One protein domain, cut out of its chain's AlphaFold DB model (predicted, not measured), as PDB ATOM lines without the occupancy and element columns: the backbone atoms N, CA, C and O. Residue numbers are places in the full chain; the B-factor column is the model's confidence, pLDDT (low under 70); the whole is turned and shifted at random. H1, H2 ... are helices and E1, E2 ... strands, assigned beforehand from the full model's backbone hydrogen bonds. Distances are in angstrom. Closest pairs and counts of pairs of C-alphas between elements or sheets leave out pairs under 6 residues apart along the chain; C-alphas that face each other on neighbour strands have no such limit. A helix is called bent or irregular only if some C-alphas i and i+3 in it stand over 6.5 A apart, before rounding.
ATOM      1  N   PHE A 242     152.510 127.882 198.671       50.28
ATOM      2  CA  PHE A 242     153.731 128.239 197.941       50.28
ATOM      3  C   PHE A 242     154.924 127.316 198.220       50.28
ATOM      4  O   PHE A 242     155.885 127.359 197.455       50.28
ATOM      5  N   ILE A 243     154.874 126.452 199.243       55.12
ATOM      6  CA  ILE A 243     155.913 125.428 199.493       55.12
ATOM      7  C   ILE A 243     156.119 124.522 198.264       55.12
ATOM      8  O   ILE A 243     157.213 124.011 198.053       55.12
ATOM      9  N   HIS A 244     155.093 124.357 197.425       53.75
ATOM     10  CA  HIS A 244     155.120 123.467 196.264       53.75
ATOM     11  C   HIS A 244     155.050 124.199 194.917       53.75
ATOM     12  O   HIS A 244     154.637 123.594 193.935       53.75
ATOM     13  N   ARG A 245     155.382 125.493 194.825       53.91
ATOM     14  CA  ARG A 245     155.415 126.184 193.523       53.91
ATOM     15  C   ARG A 245     156.837 126.536 193.122       53.91
ATOM     16  O   ARG A 245     157.584 127.080 193.933       53.91
ATOM     17  N   ALA A 246     157.161 126.260 191.858       56.88
ATOM     18  CA  ALA A 246     158.329 126.805 191.175       56.88
ATOM     19  C   ALA A 246     158.420 128.302 191.467       56.88
ATOM     20  O   ALA A 246     157.436 129.031 191.273       56.88
ATOM     21  N   ARG A 247     159.571 128.767 191.952       64.31
ATOM     22  CA  ARG A 247     159.784 130.204 192.103       64.31
ATOM     23  C   ARG A 247     160.345 130.736 190.788       64.31
ATOM     24  O   ARG A 247     161.264 130.126 190.246       64.31
ATOM     25  N   PRO A 248     159.779 131.821 190.244       60.31
ATOM     26  CA  PRO A 248     160.422 132.539 189.156       60.31
ATOM     27  C   PRO A 248     161.743 133.106 189.689       60.31
ATOM     28  O   PRO A 248     161.724 133.783 190.718       60.31
ATOM     29  N   THR A 249     162.877 132.792 189.065       68.62
ATOM     30  CA  THR A 249     164.194 133.134 189.638       68.62
ATOM     31  C   THR A 249     165.048 134.005 188.759       68.62
ATOM     32  O   THR A 249     165.677 134.923 189.280       68.62
ATOM     33  N   LEU A 250     165.051 133.765 187.450       81.50
ATOM     34  CA  LEU A 250     165.907 134.514 186.541       81.50
ATOM     35  C   LEU A 250     165.050 135.322 185.560       81.50
ATOM     36  O   LEU A 250     164.295 134.725 184.785       81.50
ATOM     37  N   PRO A 251     165.085 136.671 185.637       84.25
ATOM     38  CA  PRO A 251     164.399 137.512 184.670       84.25
ATOM     39  C   PRO A 251     165.086 137.356 183.314       84.25
ATOM     40  O   PRO A 251     166.309 137.398 183.240       84.25
ATOM     41  N   LEU A 252     164.294 137.178 182.261       88.62
ATOM     42  CA  LEU A 252     164.797 137.019 180.895       88.62
ATOM     43  C   LEU A 252     164.552 138.319 180.138       88.62
ATOM     44  O   LEU A 252     163.392 138.685 179.937       88.62
ATOM     45  N   THR A 253     165.600 139.044 179.755       92.56
ATOM     46  CA  THR A 253     165.453 140.383 179.167       92.56
ATOM     47  C   THR A 253     165.324 140.314 177.649       92.56
ATOM     48  O   THR A 253     166.308 140.081 176.949       92.56
ATOM     49  N   LEU A 254     164.123 140.561 177.124       91.25
ATOM     50  CA  LEU A 254     163.864 140.571 175.683       91.25
ATOM     51  C   LEU A 254     164.363 141.875 175.051       91.25
ATOM     52  O   LEU A 254     164.008 142.965 175.511       91.25
ATOM     53  N   GLN A 255     165.118 141.773 173.956       92.44
ATOM     54  CA  GLN A 255     165.611 142.939 173.223       92.44
ATOM     55  C   GLN A 255     164.704 143.259 172.028       92.44
ATOM     56  O   GLN A 255     164.391 142.362 171.242       92.44
ATOM     57  N   PRO A 256     164.252 144.516 171.862       91.50
ATOM     58  CA  PRO A 256     163.475 144.902 170.692       91.50
ATOM     59  C   PRO A 256     164.340 144.846 169.429       91.50
ATOM     60  O   PRO A 256     165.511 145.221 169.439       91.50
ATOM     61  N   THR A 257     163.752 144.415 168.316       90.31
ATOM     62  CA  THR A 257     164.405 144.480 167.000       90.31
ATOM     63  C   THR A 257     164.121 145.816 166.307       90.31
ATOM     64  O   THR A 257     163.303 146.615 166.765       90.31
ATOM     65  N   LYS A 258     164.728 146.050 165.132       89.00
ATOM     66  CA  LYS A 258     164.367 147.186 164.257       89.00
ATOM     67  C   LYS A 258     162.880 147.178 163.865       89.00
ATOM     68  O   LYS A 258     162.316 148.226 163.557       89.00
ATOM     69  N   ASN A 259     162.240 146.007 163.878       85.50
ATOM     70  CA  ASN A 259     160.801 145.885 163.709       85.50
ATOM     71  C   ASN A 259     160.116 146.072 165.071       85.50
ATOM     72  O   ASN A 259     160.282 145.251 165.969       85.50
ATOM     73  N   ARG A 260     159.307 147.133 165.197       78.88
ATOM     74  CA  ARG A 260     158.661 147.552 166.457       78.88
ATOM     75  C   ARG A 260     157.830 146.461 167.145       78.88
ATOM     76  O   ARG A 260     157.616 146.552 168.345       78.88
ATOM     77  N   ASN A 261     157.403 145.434 166.409       87.56
ATOM     78  CA  ASN A 261     156.565 144.346 166.920       87.56
ATOM     79  C   ASN A 261     157.305 143.006 167.019       87.56
ATOM     80  O   ASN A 261     156.662 141.958 167.068       87.56
ATOM     81  N   ARG A 262     158.639 143.011 166.988       93.69
ATOM     82  CA  ARG A 262     159.442 141.795 167.125       93.69
ATOM     83  C   ARG A 262     160.578 141.997 168.099       93.69
ATOM     84  O   ARG A 262     161.204 143.057 168.133       93.69
ATOM     85  N   TYR A 263     160.858 140.939 168.840       95.38
ATOM     86  CA  TYR A 263     161.904 140.908 169.848       95.38
ATOM     87  C   TYR A 263     162.796 139.706 169.597       95.38
ATOM     88  O   TYR A 263     162.340 138.698 169.061       95.38
ATOM     89  N   THR A 264     164.054 139.822 169.978       96.25
ATOM     90  CA  THR A 264     165.036 138.744 169.936       96.25
ATOM     91  C   THR A 264     165.492 138.421 171.343       96.25
ATOM     92  O   THR A 264     165.550 139.295 172.211       96.25
ATOM     93  N   TYR A 265     165.826 137.157 171.550       97.06
ATOM     94  CA  TYR A 265     166.444 136.685 172.774       97.06
ATOM     95  C   TYR A 265     167.407 135.558 172.442       97.06
ATOM     96  O   TYR A 265     167.057 134.648 171.688       97.06
ATOM     97  N   SER A 266     168.598 135.609 173.018       96.94
ATOM     98  CA  SER A 266     169.524 134.482 173.032       96.94
ATOM     99  C   SER A 266     169.896 134.156 174.464       96.94
ATOM    100  O   SER A 266     169.933 135.048 175.311       96.94
ATOM    101  N   PHE A 267     170.151 132.887 174.748       97.31
ATOM    102  CA  PHE A 267     170.507 132.436 176.084       97.31
ATOM    103  C   PHE A 267     171.375 131.192 176.000       97.31
ATOM    104  O   PHE A 267     171.055 130.257 175.267       97.31
ATOM    105  N   PHE A 268     172.439 131.157 176.794       97.25
ATOM    106  CA  PHE A 268     173.285 129.979 176.920       97.25
ATOM    107  C   PHE A 268     173.840 129.838 178.335       97.25
ATOM    108  O   PHE A 268     173.905 130.796 179.110       97.25
ATOM    109  N   TYR A 269     174.256 128.620 178.664       96.38
ATOM    110  CA  TYR A 269     174.963 128.320 179.903       96.38
ATOM    111  C   TYR A 269     176.406 127.925 179.589       96.38
ATOM    112  O   TYR A 269     176.629 126.957 178.860       96.38
ATOM    113  N   ASN A 270     177.370 128.678 180.126       95.00
ATOM    114  CA  ASN A 270     178.795 128.409 179.955       95.00
ATOM    115  C   ASN A 270     179.318 127.557 181.124       95.00
ATOM    116  O   ASN A 270     179.277 127.989 182.278       95.00
ATOM    117  N   THR A 271     179.814 126.357 180.825       93.38
ATOM    118  CA  THR A 271     180.289 125.370 181.804       93.38
ATOM    119  C   THR A 271     181.627 125.745 182.433       93.38
ATOM    120  O   THR A 271     181.854 125.398 183.594       93.38
ATOM    121  N   SER A 272     182.491 126.471 181.710       91.00
ATOM    122  CA  SER A 272     183.803 126.910 182.208       91.00
ATOM    123  C   SER A 272     183.655 127.991 183.278       91.00
ATOM    124  O   SER A 272     184.271 127.909 184.341       91.00
ATOM    125  N   PHE A 273     182.785 128.975 183.024       91.88
ATOM    126  CA  PHE A 273     182.507 130.073 183.958       91.88
ATOM    127  C   PHE A 273     181.406 129.770 184.978       91.88
ATOM    128  O   PHE A 273     181.116 130.626 185.815       91.88
ATOM    129  N   ASP A 274     180.751 128.609 184.879       92.94
ATOM    130  CA  ASP A 274     179.574 128.256 185.683       92.94
ATOM    131  C   ASP A 274     178.547 129.402 185.707       92.94
ATOM    132  O   ASP A 274     178.131 129.883 186.759       92.94
ATOM    133  N   THR A 275     178.223 129.956 184.533       93.38
ATOM    134  CA  THR A 275     177.452 131.205 184.430       93.38
ATOM    135  C   THR A 275     176.487 131.194 183.246       93.38
ATOM    136  O   THR A 275     176.803 130.723 182.152       93.38
ATOM    137  N   TYR A 276     175.288 131.729 183.479       95.44
ATOM    138  CA  TYR A 276     174.251 131.964 182.479       95.44
ATOM    139  C   TYR A 276     174.424 133.329 181.815       95.44
ATOM    140  O   TYR A 276     174.586 134.338 182.509       95.44
ATOM    141  N   TYR A 277     174.302 133.362 180.491       96.38
ATOM    142  CA  TYR A 277     174.399 134.577 179.689       96.38
ATOM    143  C   TYR A 277     173.158 134.756 178.815       96.38
ATOM    144  O   TYR A 277     172.609 133.778 178.306       96.38
ATOM    145  N   GLU A 278     172.741 136.005 178.608       96.00
ATOM    146  CA  GLU A 278     171.692 136.369 177.652       96.00
ATOM    147  C   GLU A 278     172.156 137.381 176.608       96.00
ATOM    148  O   GLU A 278     173.064 138.174 176.847       96.00
ATOM    149  N   ASN A 279     171.437 137.390 175.487       95.12
ATOM    150  CA  ASN A 279     171.533 138.345 174.391       95.12
ATOM    151  C   ASN A 279     172.896 138.364 173.673       95.12
ATOM    152  O   ASN A 279     173.812 137.602 173.981       95.12
ATOM    153  N   SER A 280     172.989 139.190 172.631       90.62
ATOM    154  CA  SER A 280     174.219 139.446 171.882       90.62
ATOM    155  C   SER A 280     174.425 140.964 171.800       90.62
ATOM    156  O   SER A 280     173.584 141.639 171.202       90.62
ATOM    157  N   PRO A 281     175.497 141.527 172.390       93.50
ATOM    158  CA  PRO A 281     176.594 140.826 173.064       93.50
ATOM    159  C   PRO A 281     176.145 140.106 174.357       93.50
ATOM    160  O   PRO A 281     175.216 140.587 175.010       93.50
ATOM    161  N   PRO A 282     176.791 138.982 174.733       95.44
ATOM    162  CA  PRO A 282     176.446 138.218 175.929       95.44
ATOM    163  C   PRO A 282     176.555 139.042 177.213       95.44
ATOM    164  O   PRO A 282     177.588 139.647 177.497       95.44
ATOM    165  N   GLN A 283     175.503 139.014 178.026       95.31
ATOM    166  CA  GLN A 283     175.455 139.634 179.348       95.31
ATOM    167  C   GLN A 283     175.251 138.561 180.412       95.31
ATOM    168  O   GLN A 283     174.332 137.752 180.303       95.31
ATOM    169  N   SER A 284     176.103 138.548 181.438       94.75
ATOM    170  CA  SER A 284     175.961 137.614 182.559       94.75
ATOM    171  C   SER A 284     174.699 137.938 183.356       94.75
ATOM    172  O   SER A 284     174.507 139.068 183.803       94.75
ATOM    173  N   ILE A 285     173.847 136.933 183.539       92.38
ATOM    174  CA  ILE A 285     172.615 137.042 184.326       92.38
ATOM    175  C   ILE A 285     172.878 136.554 185.745       92.38
ATOM    176  O   ILE A 285     172.477 137.180 186.729       92.38
ATOM    177  N   LYS A 286     173.497 135.374 185.846       92.44
ATOM    178  CA  LYS A 286     173.645 134.654 187.103       92.44
ATOM    179  C   LYS A 286     174.729 133.591 187.000       92.44
ATOM    180  O   LYS A 286     174.724 132.790 186.068       92.44
ATOM    181  N   SER A 287     175.606 133.560 187.992       90.94
ATOM    182  CA  SER A 287     176.556 132.467 188.199       90.94
ATOM    183  C   SER A 287     175.928 131.341 189.017       90.94
ATOM    184  O   SER A 287     174.967 131.573 189.751       90.94
ATOM    185  N   ASN A 288     176.525 130.158 188.944       89.12
ATOM    186  CA  ASN A 288     176.058 128.895 189.492       89.12
ATOM    187  C   ASN A 288     174.903 128.270 188.700       89.12
ATOM    188  O   ASN A 288     173.766 128.748 188.708       89.12
ATOM    189  N   TRP A 289     175.176 127.129 188.076       89.44
ATOM    190  CA  TRP A 289     174.219 126.345 187.303       89.44
ATOM    191  C   TRP A 289     172.931 126.048 188.065       89.44
ATOM    192  O   TRP A 289     171.851 126.035 187.475       89.44
ATOM    193  N   ARG A 290     172.998 125.867 189.386       87.31
ATOM    194  CA  ARG A 290     171.838 125.523 190.224       87.31
ATOM    195  C   ARG A 290     170.753 126.598 190.214       87.31
ATOM    196  O   ARG A 290     169.600 126.309 190.529       87.31
ATOM    197  N   GLU A 291     171.097 127.829 189.852       87.88
ATOM    198  CA  GLU A 291     170.164 128.956 189.826       87.88
ATOM    199  C   GLU A 291     169.155 128.871 188.668       87.88
ATOM    200  O   GLU A 291     168.043 129.391 188.779       87.88
ATOM    201  N   GLY A 292     169.516 128.183 187.579       89.19
ATOM    202  CA  GLY A 292     168.661 128.003 186.399       89.19
ATOM    203  C   GLY A 292     167.954 126.652 186.302       89.19
ATOM    204  O   GLY A 292     167.112 126.467 185.427       89.19
ATOM    205  N   ILE A 293     168.261 125.706 187.193       89.88
ATOM    206  CA  ILE A 293     167.677 124.364 187.155       89.88
ATOM    207  C   ILE A 293     166.289 124.355 187.789       89.88
ATOM    208  O   ILE A 293     166.105 124.673 188.965       89.88
ATOM    209  N   SER A 294     165.309 123.903 187.012       88.00
ATOM    210  CA  SER A 294     163.928 123.691 187.445       88.00
ATOM    211  C   SER A 294     163.719 122.341 188.144       88.00
ATOM    212  O   SER A 294     162.882 122.244 189.050       88.00
ATOM    213  N   ASN A 295     164.493 121.315 187.766       87.25
ATOM    214  CA  ASN A 295     164.450 119.973 188.342       87.25
ATOM    215  C   ASN A 295     165.796 119.246 188.177       87.25
ATOM    216  O   ASN A 295     166.432 119.331 187.126       87.25
ATOM    217  N   LEU A 296     166.196 118.502 189.208       89.31
ATOM    218  CA  LEU A 296     167.427 117.715 189.261       89.31
ATOM    219  C   LEU A 296     167.107 116.325 189.802       89.31
ATOM    220  O   LEU A 296     166.579 116.190 190.911       89.31
ATOM    221  N   ARG A 297     167.486 115.284 189.061       89.38
ATOM    222  CA  ARG A 297     167.330 113.898 189.509       89.38
ATOM    223  C   ARG A 297     168.568 113.075 189.187       89.38
ATOM    224  O   ARG A 297     168.854 112.805 188.031       89.38
ATOM    225  N   LEU A 298     169.250 112.603 190.227       88.81
ATOM    226  CA  LEU A 298     170.332 111.630 190.102       88.81
ATOM    227  C   LEU A 298     169.812 110.233 190.459       88.81
ATOM    228  O   LEU A 298     169.392 109.979 191.588       88.81
ATOM    229  N   ASN A 299     169.849 109.320 189.496       87.44
ATOM    230  CA  ASN A 299     169.519 107.914 189.676       87.44
ATOM    231  C   ASN A 299     170.804 107.079 189.596       87.44
ATOM    232  O   ASN A 299     171.466 107.041 188.564       87.44
ATOM    233  N   ILE A 300     171.119 106.353 190.666       83.00
ATOM    234  CA  ILE A 300     172.161 105.317 190.662       83.00
ATOM    235  C   ILE A 300     171.465 103.971 190.434       83.00
ATOM    236  O   ILE A 300     170.502 103.641 191.138       83.00
ATOM    237  N   HIS A 301     171.894 103.202 189.428       75.31
ATOM    238  CA  HIS A 301     171.192 101.981 189.015       75.31
ATOM    239  C   HIS A 301     171.149 100.929 190.141       75.31
ATOM    240  O   HIS A 301     172.135 100.273 190.467       75.31
ATOM    241  N   LYS A 302     169.959 100.725 190.724       57.62
ATOM    242  CA  LYS A 302     169.734  99.861 191.903       57.62
ATOM    243  C   LYS A 302     170.085  98.387 191.703       57.62
ATOM    244  O   LYS A 302     170.360  97.715 192.694       57.62
ATOM    245  N   ASN A 303     170.067  97.874 190.470       60.81
ATOM    246  CA  ASN A 303     170.384  96.464 190.195       60.81
ATOM    247  C   ASN A 303     171.835  96.111 190.531       60.81
ATOM    248  O   ASN A 303     172.145  94.947 190.762       60.81
ATOM    249  N   LEU A 304     172.689  97.117 190.693       55.75
ATOM    250  CA  LEU A 304     174.035  96.924 191.190       55.75
ATOM    251  C   LEU A 304     174.095  96.693 192.693       55.75
ATOM    252  O   LEU A 304     175.151  96.340 193.180       55.75
ATOM    253  N   LYS A 305     173.013  96.857 193.465       55.84
ATOM    254  CA  LYS A 305     173.067  96.694 194.927       55.84
ATOM    255  C   LYS A 305     173.654  95.337 195.342       55.84
ATOM    256  O   LYS A 305     174.374  95.279 196.329       55.84
ATOM    257  N   TYR A 306     173.376  94.270 194.589       57.00
ATOM    258  CA  TYR A 306     173.945  92.946 194.854       57.00
ATOM    259  C   TYR A 306     175.373  92.776 194.321       57.00
ATOM    260  O   TYR A 306     176.181  92.149 195.000       57.00
ATOM    261  N   GLU A 307     175.719  93.356 193.166       57.50
ATOM    262  CA  GLU A 307     177.111  93.350 192.685       57.50
ATOM    263  C   GLU A 307     178.029  94.238 193.535       57.50
ATOM    264  O   GLU A 307     179.154  93.840 193.805       57.50
ATOM    265  N   TYR A 308     177.540  95.372 194.042       58.25
ATOM    266  CA  TYR A 308     178.242  96.251 194.981       58.25
ATOM    267  C   TYR A 308     178.642  95.519 196.247       58.25
ATOM    268  O   TYR A 308     179.786  95.612 196.665       58.25
ATOM    269  N   ILE A 309     177.711  94.766 196.839       56.97
ATOM    270  CA  ILE A 309     177.976  94.021 198.075       56.97
ATOM    271  C   ILE A 309     179.025  92.920 197.852       56.97
ATOM    272  O   ILE A 309     179.698  92.530 198.800       56.97
ATOM    273  N   MET A 310     179.157  92.406 196.625       64.00
ATOM    274  CA  MET A 310     179.949  91.205 196.349       64.00
ATOM    275  C   MET A 310     181.269  91.459 195.614       64.00
ATOM    276  O   MET A 310     182.155  90.613 195.705       64.00
ATOM    277  N   LYS A 311     181.404  92.554 194.857       70.00
ATOM    278  CA  LYS A 311     182.524  92.750 193.919       70.00
ATOM    279  C   LYS A 311     183.251  94.092 194.032       70.00
ATOM    280  O   LYS A 311     184.272  94.216 193.367       70.00
ATOM    281  N   ASP A 312     182.753  95.069 194.803       69.94
ATOM    282  CA  ASP A 312     183.298  96.442 194.844       69.94
ATOM    283  C   ASP A 312     183.677  96.957 193.440       69.94
ATOM    284  O   ASP A 312     184.859  97.156 193.138       69.94
ATOM    285  N   PRO A 313     182.700  97.119 192.523       79.81
ATOM    286  CA  PRO A 313     183.014  97.433 191.137       79.81
ATOM    287  C   PRO A 313     183.817  98.742 191.058       79.81
ATOM    288  O   PRO A 313     183.541  99.672 191.813       79.81
ATOM    289  N   PRO A 314     184.789  98.873 190.142       85.00
ATOM    290  CA  PRO A 314     185.591 100.094 190.004       85.00
ATOM    291  C   PRO A 314     184.764 101.300 189.520       85.00
ATOM    292  O   PRO A 314     185.196 102.446 189.627       85.00
ATOM    293  N   ARG A 315     183.566 101.050 188.973       88.56
ATOM    294  CA  ARG A 315     182.716 102.051 188.327       88.56
ATOM    295  C   ARG A 315     181.247 101.927 188.751       88.56
ATOM    296  O   ARG A 315     180.749 100.819 188.950       88.56
ATOM    297  N   ILE A 316     180.553 103.061 188.886       87.38
ATOM    298  CA  ILE A 316     179.126 103.155 189.235       87.38
ATOM    299  C   ILE A 316     178.343 103.842 188.121       87.38
ATOM    300  O   ILE A 316     178.426 105.063 188.014       87.38
ATOM    301  N   PRO A 317     177.520 103.127 187.337       91.06
ATOM    302  CA  PRO A 317     176.663 103.782 186.376       91.06
ATOM    303  C   PRO A 317     175.605 104.640 187.057       91.06
ATOM    304  O   PRO A 317     174.893 104.218 187.982       91.06
ATOM    305  N   PHE A 318     175.477 105.846 186.530       91.81
ATOM    306  CA  PHE A 318     174.486 106.815 186.942       91.81
ATOM    307  C   PHE A 318     173.685 107.314 185.744       91.81
ATOM    308  O   PHE A 318     174.085 107.222 184.586       91.81
ATOM    309  N   THR A 319     172.513 107.851 186.050       93.19
ATOM    310  CA  THR A 319     171.722 108.669 185.140       93.19
ATOM    311  C   THR A 319     171.351 109.943 185.876       93.19
ATOM    312  O   THR A 319     170.693 109.894 186.915       93.19
ATOM    313  N   LEU A 320     171.791 111.072 185.350       93.69
ATOM    314  CA  LEU A 320     171.527 112.407 185.849       93.69
ATOM    315  C   LEU A 320     170.547 113.100 184.897       93.69
ATOM    316  O   LEU A 320     170.797 113.193 183.703       93.69
ATOM    317  N   GLU A 321     169.437 113.594 185.425       94.38
ATOM    318  CA  GLU A 321     168.445 114.369 184.684       94.38
ATOM    319  C   GLU A 321     168.488 115.826 185.164       94.38
ATOM    320  O   GLU A 321     168.333 116.086 186.362       94.38
ATOM    321  N   LEU A 322     168.687 116.756 184.230       94.44
ATOM    322  CA  LEU A 322     168.671 118.205 184.439       94.44
ATOM    323  C   LEU A 322     167.542 118.814 183.610       94.44
ATOM    324  O   LEU A 322     167.439 118.506 182.426       94.44
ATOM    325  N   GLU A 323     166.706 119.668 184.202       94.31
ATOM    326  CA  GLU A 323     165.615 120.344 183.485       94.31
ATOM    327  C   GLU A 323     165.678 121.866 183.667       94.31
ATOM    328  O   GLU A 323     165.776 122.353 184.795       94.31
ATOM    329  N   TRP A 324     165.504 122.620 182.583       94.94
ATOM    330  CA  TRP A 324     165.341 124.079 182.549       94.94
ATOM    331  C   TRP A 324     163.954 124.433 182.008       94.94
ATOM    332  O   TRP A 324     163.476 123.798 181.069       94.94
ATOM    333  N   SER A 325     163.303 125.457 182.566       94.25
ATOM    334  CA  SER A 325     161.951 125.873 182.163       94.25
ATOM    335  C   SER A 325     161.898 127.372 181.886       94.25
ATOM    336  O   SER A 325     162.031 128.170 182.815       94.25
ATOM    337  N   PHE A 326     161.612 127.746 180.638       95.00
ATOM    338  CA  PHE A 326     161.603 129.129 180.146       95.00
ATOM    339  C   PHE A 326     160.176 129.598 179.850       95.00
ATOM    340  O   PHE A 326     159.535 129.070 178.943       95.00
ATOM    341  N   ASP A 327     159.674 130.585 180.597       93.88
ATOM    342  CA  ASP A 327     158.309 131.113 180.506       93.88
ATOM    343  C   ASP A 327     158.269 132.591 180.108       93.88
ATOM    344  O   ASP A 327     158.734 133.475 180.828       93.88
ATOM    345  N   PHE A 328     157.637 132.865 178.971       93.94
ATOM    346  CA  PHE A 328     157.464 134.197 178.394       93.94
ATOM    347  C   PHE A 328     156.013 134.698 178.484       93.94
ATOM    348  O   PHE A 328     155.685 135.765 177.974       93.94
ATOM    349  N   ARG A 329     155.117 133.989 179.188       89.88
ATOM    350  CA  ARG A 329     153.759 134.500 179.459       89.88
ATOM    351  C   ARG A 329     153.756 135.818 180.239       89.88
ATOM    352  O   ARG A 329     152.930 136.661 179.908       89.88
ATOM    353  N   PRO A 330     154.641 136.060 181.234       87.88
ATOM    354  CA  PRO A 330     154.664 137.342 181.942       87.88
ATOM    355  C   PRO A 330     154.947 138.551 181.041       87.88
ATOM    356  O   PRO A 330     154.504 139.651 181.360       87.88
ATOM    357  N   SER A 331     155.643 138.353 179.916       88.44
ATOM    358  CA  SER A 331     155.881 139.405 178.925       88.44
ATOM    359  C   SER A 331     154.772 139.520 177.874       88.44
ATOM    360  O   SER A 331     154.829 140.438 177.061       88.44
ATOM    361  N   ASN A 332     153.755 138.648 177.898       91.81
ATOM    362  CA  ASN A 332     152.726 138.517 176.857       91.81
ATOM    363  C   ASN A 332     153.324 138.308 175.456       91.81
ATOM    364  O   ASN A 332     152.842 138.865 174.466       91.81
ATOM    365  N   MET A 333     154.402 137.528 175.383       93.25
ATOM    366  CA  MET A 333     155.114 137.248 174.141       93.25
ATOM    367  C   MET A 333     154.975 135.780 173.766       93.25
ATOM    368  O   MET A 333     155.002 134.889 174.618       93.25
ATOM    369  N   LEU A 334     154.859 135.530 172.468       95.69
ATOM    370  CA  LEU A 334     154.857 134.199 171.885       95.69
ATOM    371  C   LEU A 334     156.102 134.020 171.026       95.69
ATOM    372  O   LEU A 334     156.508 134.935 170.311       95.69
ATOM    373  N   ILE A 335     156.684 132.830 171.081       97.00
ATOM    374  CA  ILE A 335     157.833 132.455 170.267       97.00
ATOM    375  C   ILE A 335     157.379 132.375 168.804       97.00
ATOM    376  O   ILE A 335     156.373 131.743 168.477       97.00
ATOM    377  N   GLU A 336     158.101 133.055 167.925       96.88
ATOM    378  CA  GLU A 336     157.911 133.021 166.477       96.88
ATOM    379  C   GLU A 336     158.896 132.042 165.837       96.88
ATOM    380  O   GLU A 336     158.468 131.162 165.098       96.88
ATOM    381  N   THR A 337     160.188 132.165 166.145       97.62
ATOM    382  CA  THR A 337     161.236 131.242 165.681       97.62
ATOM    383  C   THR A 337     162.089 130.780 166.851       97.62
ATOM    384  O   THR A 337     162.215 131.503 167.842       97.62
ATOM    385  N   MET A 338     162.655 129.576 166.753       97.56
ATOM    386  CA  MET A 338     163.543 129.028 167.776       97.56
ATOM    387  C   MET A 338     164.608 128.133 167.151       97.56
ATOM    388  O   MET A 338     164.286 127.177 166.449       97.56
ATOM    389  N   GLN A 339     165.865 128.420 167.466       97.62
ATOM    390  CA  GLN A 339     167.018 127.584 167.155       97.62
ATOM    391  C   GLN A 339     167.640 127.135 168.473       97.62
ATOM    392  O   GLN A 339     167.756 127.936 169.403       97.62
ATOM    393  N   LEU A 340     168.003 125.862 168.564       97.44
ATOM    394  CA  LEU A 340     168.585 125.265 169.758       97.44
ATOM    395  C   LEU A 340     169.850 124.504 169.374       97.44
ATOM    396  O   LEU A 340     169.834 123.656 168.492       97.44
ATOM    397  N   GLU A 341     170.919 124.795 170.092       96.12
ATOM    398  CA  GLU A 341     172.219 124.154 170.026       96.12
ATOM    399  C   GLU A 341     172.486 123.472 171.375       96.12
ATOM    400  O   GLU A 341     172.295 124.080 172.432       96.12
ATOM    401  N   VAL A 342     172.879 122.199 171.361       96.38
ATOM    402  CA  VAL A 342     173.063 121.390 172.578       96.38
ATOM    403  C   VAL A 342     174.300 120.504 172.505       96.38
ATOM    404  O   VAL A 342     174.576 119.894 171.474       96.38
ATOM    405  N   MET A 343     175.007 120.374 173.623       94.94
ATOM    406  CA  MET A 343     176.198 119.532 173.761       94.94
ATOM    407  C   MET A 343     175.841 118.042 173.901       94.94
ATOM    408  O   MET A 343     175.117 117.668 174.818       94.94
ATOM    409  N   GLN A 344     176.353 117.173 173.033       92.31
ATOM    410  CA  GLN A 344     176.024 115.738 172.982       92.31
ATOM    411  C   GLN A 344     177.025 114.847 173.740       92.31
ATOM    412  O   GLN A 344     176.668 113.763 174.203       92.31
ATOM    413  N   ASN A 345     178.269 115.300 173.903       89.94
ATOM    414  CA  ASN A 345     179.316 114.603 174.652       89.94
ATOM    415  C   ASN A 345     180.129 115.575 175.524       89.94
ATOM    416  O   ASN A 345     180.055 116.788 175.357       89.94
ATOM    417  N   ASP A 346     180.879 115.030 176.482       89.44
ATOM    418  CA  ASP A 346     181.656 115.804 177.458       89.44
ATOM    419  C   ASP A 346     183.129 115.370 177.472       89.44
ATOM    420  O   ASP A 346     183.640 114.850 178.462       89.44
ATOM    421  N   ILE A 347     183.807 115.526 176.333       84.81
ATOM    422  CA  ILE A 347     185.191 115.050 176.156       84.81
ATOM    423  C   ILE A 347     186.152 115.730 177.125       84.81
ATOM    424  O   ILE A 347     186.951 115.067 177.786       84.81
ATOM    425  N   ASP A 348     186.044 117.049 177.271       85.06
ATOM    426  CA  ASP A 348     186.911 117.808 178.169       85.06
ATOM    427  C   ASP A 348     186.472 117.733 179.636       85.06
ATOM    428  O   ASP A 348     187.034 118.444 180.468       85.06
ATOM    429  N   SER A 349     185.500 116.869 179.967       86.50
ATOM    430  CA  SER A 349     185.042 116.647 181.344       86.50
ATOM    431  C   SER A 349     184.608 117.965 182.015       86.50
ATOM    432  O   SER A 349     185.002 118.308 183.131       86.50
ATOM    433  N   GLN A 350     183.828 118.752 181.275       85.44
ATOM    434  CA  GLN A 350     183.280 120.045 181.677       85.44
ATOM    435  C   GLN A 350     182.107 119.898 182.650       85.44
ATOM    436  O   GLN A 350     181.840 120.817 183.428       85.44
ATOM    437  N   ILE A 351     181.377 118.777 182.609       86.12
ATOM    438  CA  ILE A 351     180.239 118.523 183.503       86.12
ATOM    439  C   ILE A 351     180.729 117.988 184.845       86.12
ATOM    440  O   ILE A 351     180.330 118.490 185.899       86.12
ATOM    441  N   PHE A 352     181.564 116.954 184.798       86.69
ATOM    442  CA  PHE A 352     182.175 116.339 185.967       86.69
ATOM    443  C   PHE A 352     183.677 116.311 185.789       86.69
ATOM    444  O   PHE A 352     184.152 115.984 184.710       86.69
ATOM    445  N   ASP A 353     184.406 116.518 186.881       86.19
ATOM    446  CA  ASP A 353     185.837 116.256 186.910       86.19
ATOM    447  C   ASP A 353     186.104 114.829 186.400       86.19
ATOM    448  O   ASP A 353     185.513 113.862 186.899       86.19
ATOM    449  N   LYS A 354     187.019 114.696 185.433       87.69
ATOM    450  CA  LYS A 354     187.464 113.412 184.868       87.69
ATOM    451  C   LYS A 354     187.900 112.412 185.937       87.69
ATOM    452  O   LYS A 354     187.830 111.202 185.732       87.69
ATOM    453  N   PHE A 355     188.369 112.908 187.085       87.56
ATOM    454  CA  PHE A 355     188.764 112.068 188.209       87.56
ATOM    455  C   PHE A 355     187.573 111.521 188.984       87.56
ATOM    456  O   PHE A 355     187.743 110.541 189.699       87.56
ATOM    457  N   LEU A 356     186.391 112.129 188.872       89.19
ATOM    458  CA  LEU A 356     185.181 111.757 189.595       89.19
ATOM    459  C   LEU A 356     184.280 110.829 188.780       89.19
ATOM    460  O   LEU A 356     183.794 109.824 189.313       89.19
ATOM    461  N   ALA A 357     184.026 111.182 187.522       91.44
ATOM    462  CA  ALA A 357     183.095 110.475 186.659       91.44
ATOM    463  C   ALA A 357     183.509 110.561 185.191       91.44
ATOM    464  O   ALA A 357     184.063 111.564 184.757       91.44
ATOM    465  N   THR A 358     183.163 109.536 184.418       91.81
ATOM    466  CA  THR A 358     183.160 109.601 182.955       91.81
ATOM    467  C   THR A 358     181.726 109.777 182.478       91.81
ATOM    468  O   THR A 358     180.824 109.104 182.982       91.81
ATOM    469  N   VAL A 359     181.496 110.685 181.534       93.25
ATOM    470  CA  VAL A 359     180.192 110.862 180.884       93.25
ATOM    471  C   VAL A 359     180.200 110.066 179.587       93.25
ATOM    472  O   VAL A 359     181.015 110.327 178.712       93.25
ATOM    473  N   ASP A 360     179.285 109.108 179.471       92.50
ATOM    474  CA  ASP A 360     179.197 108.230 178.302       92.50
ATOM    475  C   ASP A 360     178.312 108.851 177.210       92.50
ATOM    476  O   ASP A 360     178.579 108.704 176.023       92.50
ATOM    477  N   SER A 361     177.224 109.528 177.601       93.31
ATOM    478  CA  SER A 361     176.271 110.115 176.649       93.31
ATOM    479  C   SER A 361     175.429 111.215 177.285       93.31
ATOM    480  O   SER A 361     175.040 111.092 178.455       93.31
ATOM    481  N   ILE A 362     175.044 112.215 176.492       95.94
ATOM    482  CA  ILE A 362     174.072 113.242 176.871       95.94
ATOM    483  C   ILE A 362     172.918 113.202 175.873       95.94
ATOM    484  O   ILE A 362     173.081 113.561 174.717       95.94
ATOM    485  N   THR A 363     171.729 112.793 176.313       96.81
ATOM    486  CA  THR A 363     170.533 112.833 175.461       96.81
ATOM    487  C   THR A 363     169.667 114.033 175.816       96.81
ATOM    488  O   THR A 363     169.269 114.191 176.973       96.81
ATOM    489  N   TRP A 364     169.316 114.838 174.817       97.81
ATOM    490  CA  TRP A 364     168.476 116.019 174.997       97.81
ATOM    491  C   TRP A 364     167.027 115.771 174.601       97.81
ATOM    492  O   TRP A 364     166.728 115.117 173.600       97.81
ATOM    493  N   TYR A 365     166.123 116.346 175.385       97.56
ATOM    494  CA  TYR A 365     164.694 116.355 175.126       97.56
ATOM    495  C   TYR A 365     164.153 117.764 175.291       97.56
ATOM    496  O   TYR A 365     164.562 118.501 176.191       97.56
ATOM    497  N   VAL A 366     163.186 118.123 174.458       97.38
ATOM    498  CA  VAL A 366     162.553 119.432 174.512       97.38
ATOM    499  C   VAL A 366     161.036 119.301 174.437       97.38
ATOM    500  O   VAL A 366     160.514 118.483 173.688       97.38
ATOM    501  N   HIS A 367     160.314 120.081 175.232       96.38
ATOM    502  CA  HIS A 367     158.853 120.143 175.202       96.38
ATOM    503  C   HIS A 367     158.429 121.589 174.971       96.38
ATOM    504  O   HIS A 367     158.601 122.442 175.848       96.38
ATOM    505  N   MET A 368     157.861 121.878 173.800       94.06
ATOM    506  CA  MET A 368     157.393 123.227 173.476       94.06
ATOM    507  C   MET A 368     155.995 123.463 174.062       94.06
ATOM    508  O   MET A 368     155.153 122.580 174.140       94.06
ATOM    509  N   GLY A 369     155.696 124.672 174.509       86.88
ATOM    510  CA  GLY A 369     154.382 124.962 175.072       86.88
ATOM    511  C   GLY A 369     154.303 124.640 176.560       86.88
ATOM    512  O   GLY A 369     154.189 123.501 177.015       86.88
ATOM    513  N   LEU A 370     154.290 125.715 177.337       82.69
ATOM    514  CA  LEU A 370     154.062 125.659 178.768       82.69
ATOM    515  C   LEU A 370     152.572 125.730 179.078       82.69
ATOM    516  O   LEU A 370     151.972 126.804 179.200       82.69
ATOM    517  N   THR A 371     151.962 124.570 179.289       71.62
ATOM    518  CA  THR A 371     150.656 124.534 179.944       71.62
ATOM    519  C   THR A 371     150.832 124.762 181.449       71.62
ATOM    520  O   THR A 371     151.897 124.532 182.027       71.62
ATOM    521  N   LYS A 372     149.774 125.230 182.126       64.75
ATOM    522  CA  LYS A 372     149.773 125.305 183.602       64.75
ATOM    523  C   LYS A 372     150.064 123.943 184.237       64.75
ATOM    524  O   LYS A 372     150.590 123.907 185.347       64.75
ATOM    525  N   ASP A 373     149.727 122.869 183.534       61.97
ATOM    526  CA  ASP A 373     149.967 121.502 183.958       61.97
ATOM    527  C   ASP A 373     151.465 121.166 183.854       61.97
ATOM    528  O   ASP A 373     152.075 120.814 184.854       61.97
ATOM    529  N   VAL A 374     152.126 121.431 182.726       68.62
ATOM    530  CA  VAL A 374     153.571 121.150 182.576       68.62
ATOM    531  C   VAL A 374     154.426 121.842 183.652       68.62
ATOM    532  O   VAL A 374     155.337 121.225 184.192       68.62
ATOM    533  N   ILE A 375     154.091 123.078 184.043       62.88
ATOM    534  CA  ILE A 375     154.846 123.815 185.077       62.88
ATOM    535  C   ILE A 375     154.543 123.319 186.500       62.88
ATOM    536  O   ILE A 375     155.442 123.233 187.332       62.88
ATOM    537  N   ASN A 376     153.273 123.048 186.830       57.62
ATOM    538  CA  ASN A 376     152.893 122.708 188.207       57.62
ATOM    539  C   ASN A 376     153.058 121.217 188.529       57.62
ATOM    540  O   ASN A 376     153.191 120.863 189.704       57.62
ATOM    541  N   TYR A 377     153.041 120.330 187.531       53.56
ATOM    542  CA  TYR A 377     153.141 118.888 187.769       53.56
ATOM    543  C   TYR A 377     154.520 118.481 188.290       53.56
ATOM    544  O   TYR A 377     154.584 117.577 189.122       53.56
ATOM    545  N   SER A 378     155.582 119.216 187.942       50.44
ATOM    546  CA  SER A 378     156.929 119.030 188.506       50.44
ATOM    547  C   SER A 378     156.949 119.089 190.041       50.44
ATOM    548  O   SER A 378     157.832 118.519 190.676       50.44
ATOM    549  N   TYR A 379     155.949 119.730 190.657       48.41
ATOM    550  CA  TYR A 379     155.892 119.966 192.101       48.41
ATOM    551  C   TYR A 379     154.698 119.310 192.807       48.41
ATOM    552  O   TYR A 379     154.667 119.242 194.036       48.41
ATOM    553  N   ARG A 500     162.768 114.179 171.384       97.19
ATOM    554  CA  ARG A 500     164.171 113.800 171.517       97.19
ATOM    555  C   ARG A 500     164.960 114.486 170.410       97.19
ATOM    556  O   ARG A 500     164.624 114.354 169.237       97.19
ATOM    557  N   ILE A 501     165.993 115.221 170.797       96.69
ATOM    558  CA  ILE A 501     166.915 115.844 169.852       96.69
ATOM    559  C   ILE A 501     167.845 114.747 169.320       96.69
ATOM    560  O   ILE A 501     168.432 114.034 170.141       96.69
ATOM    561  N   PRO A 502     167.966 114.567 167.991       93.19
ATOM    562  CA  PRO A 502     168.786 113.505 167.425       93.19
ATOM    563  C   PRO A 502     170.265 113.722 167.747       93.19
ATOM    564  O   PRO A 502     170.706 114.832 168.041       93.19
ATOM    565  N   GLU A 503     171.043 112.656 167.662       89.19
ATOM    566  CA  GLU A 503     172.501 112.722 167.642       89.19
ATOM    567  C   GLU A 503     172.888 112.784 166.161       89.19
ATOM    568  O   GLU A 503     172.825 111.776 165.464       89.19
ATOM    569  N   ASN A 504     173.146 113.983 165.631       82.06
ATOM    570  CA  ASN A 504     173.453 114.140 164.211       82.06
ATOM    571  C   ASN A 504     174.961 114.021 163.987       82.06
ATOM    572  O   ASN A 504     175.668 115.004 164.160       82.06
ATOM    573  N   GLU A 505     175.452 112.825 163.659       76.00
ATOM    574  CA  GLU A 505     176.886 112.593 163.434       76.00
ATOM    575  C   GLU A 505     177.418 113.345 162.202       76.00
ATOM    576  O   GLU A 505     178.526 113.864 162.253       76.00
ATOM    577  N   GLU A 506     176.609 113.482 161.145       74.56
ATOM    578  CA  GLU A 506     177.043 114.030 159.846       74.56
ATOM    579  C   GLU A 506     177.282 115.548 159.871       74.56
ATOM    580  O   GLU A 506     178.162 116.055 159.184       74.56
ATOM    581  N   TYR A 507     176.526 116.291 160.682       67.38
ATOM    582  CA  TYR A 507     176.640 117.755 160.741       67.38
ATOM    583  C   TYR A 507     177.991 118.233 161.302       67.38
ATOM    584  O   TYR A 507     178.409 119.364 161.055       67.38
ATOM    585  N   TYR A 508     178.674 117.381 162.070       63.97
ATOM    586  CA  TYR A 508     179.948 117.728 162.693       63.97
ATOM    587  C   TYR A 508     181.080 117.836 161.700       63.97
ATOM    588  O   TYR A 508     181.850 118.795 161.765       63.97
ATOM    589  N   GLN A 570     184.397 117.548 170.431       79.88
ATOM    590  CA  GLN A 570     183.145 117.894 171.092       79.88
ATOM    591  C   GLN A 570     182.020 118.056 170.070       79.88
ATOM    592  O   GLN A 570     182.164 118.739 169.060       79.88
ATOM    593  N   LYS A 571     180.907 117.383 170.343       85.06
ATOM    594  CA  LYS A 571     179.746 117.252 169.469       85.06
ATOM    595  C   LYS A 571     178.629 118.171 169.983       85.06
ATOM    596  O   LYS A 571     178.120 117.966 171.080       85.06
ATOM    597  N   PHE A 572     178.246 119.167 169.191       86.62
ATOM    598  CA  PHE A 572     177.083 120.059 169.343       86.62
ATOM    599  C   PHE A 572     175.977 119.871 168.293       86.62
ATOM    600  O   PHE A 572     176.164 120.179 167.119       86.62
ATOM    601  N   ASN A 573     174.778 119.442 168.685       89.19
ATOM    602  CA  ASN A 573     173.702 119.329 167.704       89.19
ATOM    603  C   ASN A 573     172.924 120.638 167.600       89.19
ATOM    604  O   ASN A 573     172.551 121.211 168.626       89.19
ATOM    605  N   TRP A 574     172.619 121.048 166.372       93.06
ATOM    606  CA  TRP A 574     171.789 122.204 166.076       93.06
ATOM    607  C   TRP A 574     170.440 121.761 165.510       93.06
ATOM    608  O   TRP A 574     170.371 120.980 164.562       93.06
ATOM    609  N   VAL A 575     169.352 122.266 166.085       95.06
ATOM    610  CA  VAL A 575     167.989 121.966 165.646       95.06
ATOM    611  C   VAL A 575     167.147 123.225 165.510       95.06
ATOM    612  O   VAL A 575     167.161 124.123 166.356       95.06
ATOM    613  N   ASN A 576     166.348 123.259 164.448       96.81
ATOM    614  CA  ASN A 576     165.373 124.308 164.204       96.81
ATOM    615  C   ASN A 576     164.010 123.894 164.771       96.81
ATOM    616  O   ASN A 576     163.301 123.053 164.218       96.81
ATOM    617  N   LEU A 577     163.622 124.491 165.890       96.88
ATOM    618  CA  LEU A 577     162.369 124.183 166.575       96.88
ATOM    619  C   LEU A 577     161.229 125.113 166.159       96.88
ATOM    620  O   LEU A 577     160.165 125.049 166.765       96.88
ATOM    621  N   THR A 578     161.410 125.951 165.135       97.19
ATOM    622  CA  THR A 578     160.450 126.994 164.737       97.19
ATOM    623  C   THR A 578     159.024 126.468 164.555       97.19
ATOM    624  O   THR A 578     158.110 127.015 165.167       97.19
ATOM    625  N   GLU A 579     158.814 125.365 163.830       96.88
ATOM    626  CA  GLU A 579     157.466 124.797 163.622       96.88
ATOM    627  C   GLU A 579     156.797 124.336 164.927       96.88
ATOM    628  O   GLU A 579     155.594 124.514 165.129       96.88
ATOM    629  N   SER A 580     157.582 123.772 165.848       96.00
ATOM    630  CA  SER A 580     157.098 123.331 167.159       96.00
ATOM    631  C   SER A 580     156.994 124.475 168.174       96.00
ATOM    632  O   SER A 580     156.187 124.399 169.101       96.00
ATOM    633  N   ALA A 581     157.795 125.528 168.039       96.31
ATOM    634  CA  ALA A 581     157.844 126.659 168.958       96.31
ATOM    635  C   ALA A 581     156.856 127.770 168.576       96.31
ATOM    636  O   ALA A 581     156.476 128.567 169.434       96.31
ATOM    637  N   TYR A 582     156.404 127.810 167.320       96.81
ATOM    638  CA  TYR A 582     155.529 128.861 166.820       96.81
ATOM    639  C   TYR A 582     154.271 129.020 167.682       96.81
ATOM    640  O   TYR A 582     153.528 128.070 167.962       96.81
ATOM    641  N   LYS A 583     154.034 130.265 168.104       95.12
ATOM    642  CA  LYS A 583     152.945 130.684 168.994       95.12
ATOM    643  C   LYS A 583     152.945 130.007 170.371       95.12
ATOM    644  O   LYS A 583     151.926 130.040 171.062       95.12
ATOM    645  N   GLN A 584     154.059 129.416 170.795       95.56
ATOM    646  CA  GLN A 584     154.211 128.909 172.156       95.56
ATOM    647  C   GLN A 584     154.745 130.005 173.071       95.56
ATOM    648  O   GLN A 584     155.581 130.812 172.688       95.56
ATOM    649  N   SER A 585     154.274 130.032 174.311       94.38
ATOM    650  CA  SER A 585     154.661 131.051 175.289       94.38
ATOM    651  C   SER A 585     155.891 130.663 176.123       94.38
ATOM    652  O   SER A 585     156.165 131.288 177.142       94.38
ATOM    653  N   GLY A 586     156.569 129.569 175.777       95.25
ATOM    654  CA  GLY A 586     157.672 129.007 176.551       95.25
ATOM    655  C   GLY A 586     157.896 127.527 176.272       95.25
ATOM    656  O   GLY A 586     157.131 126.908 175.525       95.25
ATOM    657  N   PHE A 587     158.920 126.958 176.899       96.50
ATOM    658  CA  PHE A 587     159.311 125.561 176.721       96.50
ATOM    659  C   PHE A 587     160.079 125.006 177.928       96.50
ATOM    660  O   PHE A 587     160.529 125.754 178.799       96.50
ATOM    661  N   VAL A 588     160.230 123.680 177.961       95.69
ATOM    662  CA  VAL A 588     161.099 122.963 178.903       95.69
ATOM    663  C   VAL A 588     162.195 122.250 178.123       95.69
ATOM    664  O   VAL A 588     161.918 121.593 177.117       95.69
ATOM    665  N   LEU A 589     163.429 122.371 178.596       97.00
ATOM    666  CA  LEU A 589     164.601 121.681 178.074       97.00
ATOM    667  C   LEU A 589     165.089 120.677 179.117       97.00
ATOM    668  O   LEU A 589     165.179 121.014 180.295       97.00
ATOM    669  N   LYS A 590     165.405 119.453 178.698       96.75
ATOM    670  CA  LYS A 590     165.857 118.378 179.580       96.75
ATOM    671  C   LYS A 590     167.098 117.694 179.020       96.75
ATOM    672  O   LYS A 590     167.058 117.184 177.906       96.75
ATOM    673  N   ALA A 591     168.152 117.610 179.824       97.06
ATOM    674  CA  ALA A 591     169.321 116.780 179.553       97.06
ATOM    675  C   ALA A 591     169.261 115.505 180.399       97.06
ATOM    676  O   ALA A 591     169.028 115.562 181.608       97.06
ATOM    677  N   VAL A 592     169.489 114.352 179.773       96.62
ATOM    678  CA  VAL A 592     169.668 113.061 180.443       96.62
ATOM    679  C   VAL A 592     171.098 112.601 180.200       96.62
ATOM    680  O   VAL A 592     171.431 112.112 179.124       96.62
ATOM    681  N   ILE A 593     171.933 112.768 181.216       95.94
ATOM    682  CA  ILE A 593     173.359 112.456 181.205       95.94
ATOM    683  C   ILE A 593     173.544 111.065 181.804       95.94
ATOM    684  O   ILE A 593     173.094 110.794 182.919       95.94
ATOM    685  N   LYS A 594     174.207 110.173 181.076       94.94
ATOM    686  CA  LYS A 594     174.584 108.842 181.564       94.94
ATOM    687  C   LYS A 594     176.095 108.740 181.613       94.94
ATOM    688  O   LYS A 594     176.781 109.311 180.772       94.94
ATOM    689  N   GLY A 595     176.594 108.020 182.602       94.00
ATOM    690  CA  GLY A 595     178.024 107.885 182.807       94.00
ATOM    691  C   GLY A 595     178.352 106.933 183.939       94.00
ATOM    692  O   GLY A 595     177.465 106.269 184.482       94.00
ATOM    693  N   LEU A 596     179.623 106.914 184.326       92.19
ATOM    694  CA  LEU A 596     180.184 106.040 185.344       92.19
ATOM    695  C   LEU A 596     180.954 106.860 186.389       92.19
ATOM    696  O   LEU A 596     181.960 107.480 186.068       92.19
ATOM    697  N   PHE A 597     180.546 106.828 187.660       91.00
ATOM    698  CA  PHE A 597     181.382 107.348 188.746       91.00
ATOM    699  C   PHE A 597     182.531 106.389 189.059       91.00
ATOM    700  O   PHE A 597     182.337 105.174 189.071       91.00
ATOM    701  N   ILE A 598     183.699 106.921 189.401       89.62
ATOM    702  CA  ILE A 598     184.865 106.136 189.820       89.62
ATOM    703  C   ILE A 598     184.742 105.815 191.316       89.62
ATOM    704  O   ILE A 598     184.724 106.727 192.148       89.62
ATOM    705  N   THR A 599     184.647 104.530 191.686       85.50
ATOM    706  CA  THR A 599     184.335 104.128 193.077       85.50
ATOM    707  C   THR A 599     185.406 104.481 194.087       85.50
ATOM    708  O   THR A 599     185.093 104.682 195.258       85.50
ATOM    709  N   GLU A 600     186.657 104.596 193.652       85.12
ATOM    710  CA  GLU A 600     187.789 104.978 194.500       85.12
ATOM    711  C   GLU A 600     187.557 106.313 195.207       85.12
ATOM    712  O   GLU A 600     187.968 106.481 196.352       85.12
ATOM    713  N   ASN A 601     186.785 107.219 194.602       83.00
ATOM    714  CA  ASN A 601     186.435 108.493 195.223       83.00
ATOM    715  C   ASN A 601     185.461 108.395 196.398       83.00
ATOM    716  O   ASN A 601     185.307 109.381 197.117       83.00
ATOM    717  N   PHE A 602     184.833 107.238 196.605       81.31
ATOM    718  CA  PHE A 602     183.820 107.017 197.639       81.31
ATOM    719  C   PHE A 602     184.291 106.072 198.758       81.31
ATOM    720  O   PHE A 602     183.542 105.853 199.707       81.31
ATOM    721  N   LYS A 603     185.508 105.508 198.677       78.94
ATOM    722  CA  LYS A 603     185.987 104.454 199.598       78.94
ATOM    723  C   LYS A 603     186.265 104.936 201.030       78.94
ATOM    724  O   LYS A 603     186.146 104.148 201.962       78.94
ATOM    725  N   ASP A 604     186.565 106.219 201.231       76.81
ATOM    726  CA  ASP A 604     187.128 106.694 202.506       76.81
ATOM    727  C   ASP A 604     186.108 107.234 203.521       76.81
ATOM    728  O   ASP A 604     186.506 107.864 204.499       76.81
ATOM    729  N   ASN A 605     184.794 107.061 203.314       66.56
ATOM    730  CA  ASN A 605     183.725 107.726 204.096       66.56
ATOM    731  C   ASN A 605     183.839 109.266 204.187       66.56
ATOM    732  O   ASN A 605     182.981 109.921 204.783       66.56
ATOM    733  N   ASN A 606     184.860 109.859 203.572       65.44
ATOM    734  CA  ASN A 606     184.987 111.281 203.366       65.44
ATOM    735  C   ASN A 606     183.961 111.649 202.306       65.44
ATOM    736  O   ASN A 606     184.104 111.299 201.136       65.44
ATOM    737  N   ILE A 607     182.892 112.310 202.743       59.00
ATOM    738  CA  ILE A 607     181.862 112.855 201.865       59.00
ATOM    739  C   ILE A 607     182.555 113.865 200.944       59.00
ATOM    740  O   ILE A 607     182.752 115.021 201.317       59.00
ATOM    741  N   LYS A 608     182.974 113.426 199.754       67.44
ATOM    742  CA  LYS A 608     183.429 114.336 198.708       67.44
ATOM    743  C   LYS A 608     182.190 115.032 198.164       67.44
ATOM    744  O   LYS A 608     181.246 114.380 197.715       67.44
ATOM    745  N   ILE A 609     182.175 116.358 198.248       74.94
ATOM    746  CA  ILE A 609     181.161 117.161 197.572       74.94
ATOM    747  C   ILE A 609     181.363 116.933 196.073       74.94
ATOM    748  O   ILE A 609     182.452 117.155 195.548       74.94
ATOM    749  N   ILE A 610     180.325 116.434 195.402       78.12
ATOM    750  CA  ILE A 610     180.321 116.307 193.948       78.12
ATOM    751  C   ILE A 610     180.095 117.708 193.387       78.12
ATOM    752  O   ILE A 610     178.972 118.222 193.404       78.12
ATOM    753  N   ASN A 611     181.179 118.330 192.937       80.25
ATOM    754  CA  ASN A 611     181.101 119.562 192.172       80.25
ATOM    755  C   ASN A 611     180.754 119.205 190.728       80.25
ATOM    756  O   ASN A 611     181.386 118.337 190.129       80.25
ATOM    757  N   MET A 612     179.711 119.851 190.220       81.62
ATOM    758  CA  MET A 612     179.318 119.796 188.818       81.62
ATOM    759  C   MET A 612     179.583 121.164 188.216       81.62
ATOM    760  O   MET A 612     179.170 122.152 188.830       81.62
ATOM    761  N   PHE A 613     180.187 121.185 187.028       82.75
ATOM    762  CA  PHE A 613     180.610 122.387 186.308       82.75
ATOM    763  C   PHE A 613     181.628 123.256 187.074       82.75
ATOM    764  O   PHE A 613     181.923 123.023 188.249       82.75
ATOM    765  N   GLY A 614     182.180 124.274 186.407       62.88
ATOM    766  CA  GLY A 614     182.925 125.339 187.086       62.88
ATOM    767  C   GLY A 614     184.302 124.940 187.610       62.88
ATOM    768  O   GLY A 614     184.792 125.531 188.570       62.88
ATOM    769  N   HIS A 615     184.965 123.968 186.982       68.69
ATOM    770  CA  HIS A 615     186.320 123.559 187.362       68.69
ATOM    771  C   HIS A 615     187.407 124.615 187.059       68.69
ATOM    772  O   HIS A 615     188.588 124.363 187.291       68.69
ATOM    773  N   GLY A 616     187.022 125.812 186.593       59.31
ATOM    774  CA  GLY A 616     187.896 126.985 186.525       59.31
ATOM    775  C   GLY A 616     189.055 126.847 185.541       59.31
ATOM    776  O   GLY A 616     190.073 127.512 185.709       59.31
ATOM    777  N   TYR A 617     188.928 125.973 184.537       65.00
ATOM    778  CA  TYR A 617     190.034 125.660 183.634       65.00
ATOM    779  C   TYR A 617     190.407 126.809 182.696       65.00
ATOM    780  O   TYR A 617     191.535 126.831 182.207       65.00
ATOM    781  N   ALA A 618     189.511 127.772 182.460       70.12
ATOM    782  CA  ALA A 618     189.803 128.872 181.557       70.12
ATOM    783  C   ALA A 618     189.178 130.198 182.016       70.12
ATOM    784  O   ALA A 618     188.001 130.266 182.369       70.12
ATOM    785  N   THR A 619     189.996 131.253 182.009       76.31
ATOM    786  CA  THR A 619     189.634 132.614 182.440       76.31
ATOM    787  C   THR A 619     189.674 133.641 181.307       76.31
ATOM    788  O   THR A 619     189.355 134.806 181.542       76.31
ATOM    789  N   SER A 620     190.067 133.253 180.089       87.38
ATOM    790  CA  SER A 620     190.155 134.185 178.961       87.38
ATOM    791  C   SER A 620     188.774 134.525 178.400       87.38
ATOM    792  O   SER A 620     187.870 133.695 178.379       87.38
ATOM    793  N   ASN A 621     188.606 135.752 177.903       85.56
ATOM    794  CA  ASN A 621     187.349 136.187 177.288       85.56
ATOM    795  C   ASN A 621     186.990 135.382 176.026       85.56
ATOM    796  O   ASN A 621     185.814 135.298 175.683       85.56
ATOM    797  N   ASP A 622     187.967 134.760 175.365       87.50
ATOM    798  CA  ASP A 622     187.737 133.949 174.162       87.50
ATOM    799  C   ASP A 622     186.867 132.715 174.468       87.50
ATOM    800  O   ASP A 622     185.988 132.350 173.689       87.50
ATOM    801  N   VAL A 623     187.005 132.159 175.678       87.62
ATOM    802  CA  VAL A 623     186.222 131.020 176.206       87.62
ATOM    803  C   VAL A 623     184.731 131.349 176.312       87.62
ATOM    804  O   VAL A 623     183.885 130.457 176.290       87.62
ATOM    805  N   LEU A 624     184.375 132.632 176.440       89.81
ATOM    806  CA  LEU A 624     182.975 133.050 176.528       89.81
ATOM    807  C   LEU A 624     182.245 132.833 175.199       89.81
ATOM    808  O   LEU A 624     181.063 132.467 175.165       89.81
ATOM    809  N   TYR A 625     182.952 133.090 174.102       89.06
ATOM    810  CA  TYR A 625     182.396 133.035 172.760       89.06
ATOM    811  C   TYR A 625     182.542 131.661 172.118       89.06
ATOM    812  O   TYR A 625     181.760 131.356 171.219       89.06
ATOM    813  N   ASP A 626     183.458 130.838 172.622       89.25
ATOM    814  CA  ASP A 626     183.680 129.483 172.143       89.25
ATOM    815  C   ASP A 626     182.480 128.557 172.477       89.25
ATOM    816  O   ASP A 626     182.158 128.345 173.657       89.25
ATOM    817  N   PRO A 627     181.788 128.004 171.456       87.94
ATOM    818  CA  PRO A 627     180.696 127.046 171.634       87.94
ATOM    819  C   PRO A 627     181.095 125.819 172.454       87.94
ATOM    820  O   PRO A 627     180.247 125.267 173.154       87.94
ATOM    821  N   LYS A 628     182.383 125.450 172.449       87.94
ATOM    822  CA  LYS A 628     182.956 124.319 173.185       87.94
ATOM    823  C   LYS A 628     182.580 124.307 174.673       87.94
ATOM    824  O   LYS A 628     182.370 123.258 175.275       87.94
ATOM    825  N   PHE A 629     182.428 125.483 175.275       91.31
ATOM    826  CA  PHE A 629     182.103 125.610 176.697       91.31
ATOM    827  C   PHE A 629     180.614 125.844 176.962       91.31
ATOM    828  O   PHE A 629     180.246 126.201 178.079       91.31
ATOM    829  N   ARG A 630     179.729 125.690 175.969       93.38
ATOM    830  CA  ARG A 630     178.286 125.913 176.133       93.38
ATOM    831  C   ARG A 630     177.558 124.592 176.300       93.38
ATOM    832  O   ARG A 630     177.517 123.787 175.387       93.38
ATOM    833  N   LEU A 631     176.888 124.379 177.430       95.38
ATOM    834  CA  LEU A 631     176.088 123.157 177.603       95.38
ATOM    835  C   LEU A 631     174.896 123.124 176.631       95.38
ATOM    836  O   LEU A 631     174.558 122.091 176.056       95.38
ATOM    837  N   PHE A 632     174.255 124.279 176.480       97.31
ATOM    838  CA  PHE A 632     173.231 124.550 175.486       97.31
ATOM    839  C   PHE A 632     173.210 126.046 175.181       97.31
ATOM    840  O   PHE A 632     173.621 126.870 176.005       97.31
ATOM    841  N   ASN A 633     172.681 126.385 174.015       97.31
ATOM    842  CA  ASN A 633     172.492 127.736 173.522       97.31
ATOM    843  C   ASN A 633     171.201 127.768 172.703       97.31
ATOM    844  O   ASN A 633     170.975 126.897 171.870       97.31
ATOM    845  N   PHE A 634     170.328 128.741 172.927       97.62
ATOM    846  CA  PHE A 634     169.180 128.939 172.051       97.62
ATOM    847  C   PHE A 634     169.023 130.398 171.668       97.62
ATOM    848  O   PHE A 634     169.336 131.308 172.436       97.62
ATOM    849  N   SER A 635     168.483 130.607 170.475       97.69
ATOM    850  CA  SER A 635     168.079 131.908 169.966       97.69
ATOM    851  C   SER A 635     166.621 131.837 169.533       97.69
ATOM    852  O   SER A 635     166.150 130.835 168.991       97.69
ATOM    853  N   CYS A 636     165.862 132.887 169.822       97.44
ATOM    854  CA  CYS A 636     164.458 132.952 169.456       97.44
ATOM    855  C   CYS A 636     164.030 134.368 169.089       97.44
ATOM    856  O   CYS A 636     164.557 135.363 169.598       97.44
ATOM    857  N   THR A 637     163.048 134.442 168.194       97.50
ATOM    858  CA  THR A 637     162.298 135.669 167.928       97.50
ATOM    859  C   THR A 637     160.921 135.569 168.555       97.50
ATOM    860  O   THR A 637     160.353 134.482 168.656       97.50
ATOM    861  N   PHE A 638     160.366 136.706 168.960       96.94
ATOM    862  CA  PHE A 638     159.047 136.784 169.570       96.94
ATOM    863  C   PHE A 638     158.140 137.748 168.832       96.94
ATOM    864  O   PHE A 638     158.581 138.778 168.317       96.94
ATOM    865  N   ILE A 639     156.853 137.437 168.903       95.44
ATOM    866  CA  ILE A 639     155.745 138.306 168.528       95.44
ATOM    867  C   ILE A 639     154.849 138.536 169.754       95.44
ATOM    868  O   ILE A 639     154.718 137.639 170.589       95.44
ATOM    869  N   PRO A 640     154.217 139.712 169.887       93.94
ATOM    870  CA  PRO A 640     153.195 139.935 170.901       93.94
ATOM    871  C   PRO A 640     152.061 138.911 170.789       93.94
ATOM    872  O   PRO A 640     151.620 138.585 169.685       93.94
ATOM    873  N   GLU A 641     151.563 138.425 171.926       92.75
ATOM    874  CA  GLU A 641     150.387 137.544 171.975       92.75
ATOM    875  C   GLU A 641     149.141 138.233 171.406       92.75
ATOM    876  O   GLU A 641     148.301 137.595 170.773       92.75
TER     877      GLU A 641
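What this domain is: This is residues 242 to 379, 500 to 508 and 570 to 641 of the 769 residues of an uncharacterized protein of Piromyces sp. (strain E2) (UniProt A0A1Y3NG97). The domain is an elongated sandwich of two twisted sheets, only partly face to face: the long sheet E5 E6 E10 E8 runs out past the branched sheet E1 E2 E3 E4 E7 E9 E11, with H1 and H4 at that far end. The longest axis runs from the link between E1 and E2 to H1. The 219 printed residues hold, in order, E1 E2 E3 E4 E5 H1 E6 E7 E8 H2 E9 H3 E10 H4 H5 E11; both sheets are antiparallel and the class is mixed. It is compact, with a radius of gyration of the C-alphas of 18.9 A and spans of 66 by 41 by 36 A.

How they stand to each other: E1, residues 247 to 256, E2, 263 to 270, E3, 275 to 278, and E4, 283 to 287, form a meander, each strand the antiparallel neighbour and hairpin partner of the one before: N 264 and O 255 are 2.9 A apart, N 277 and O 268 2.9 A, N 283 and O 278 2.8 A. On the other side of E2 from E1 and E3 is E11, residues 630 to 640, at 166 degrees, with N 636 and O 265 2.8 A apart. E7, residues 333 to 343, has E11 on one side and E9, residues 572 to 576, on the other side, with N 341 to O 633 and N 575 to O 340 each 2.8 A. In the other sheet, E5, residues 295 to 300, E6, 315 to 327, E10, 586 to 598, and E8, 357 to 368, are neighbours in that order: N 299 to O 319, N 320 to O 593 and N 365 to O 590 are each 2.8 A. The facing parts of the sheets are 11.7 A centre to centre. H1, residues 302 to 311, H2, 372 to 377, and, only just, with 5 pairs of C-alphas within 10 A, H4, 599 to 602, graze this sheet. H3, residues 578 to 581, grazes it too and is on the branched sheet at a height of 6.5 A; H5, residues 622 to 625, grazes the branched sheet. Every O i to N i+4 pair is within hydrogen-bond range in H2, 4 of 6 in H1; H3, H4 and H5 are too short for one.

Where its parts are: E1 begins at C-alpha 247 (159.784, 130.204, 192.103) and E11 ends at C-alpha 640 (153.195, 139.935, 170.901). E6 is 38.7 A long, E10 37.9 A, E8 31.6 A. H1 is only just irregular: C-alphas 303 and 306 are 6.8 A apart.

The domain as a whole: The farthest C-alphas, Arg 260 and Met 310, are 67.2 A apart. Cuts after 379 and 508 leave C-alpha gaps of 23.0 A and 9.0 A. The links E7 to E8 and H4 to H5 are long. Mean pLDDT of the printed part is 85.7; 36 residues are under 70, among them 242 to 249 and 302 to 310.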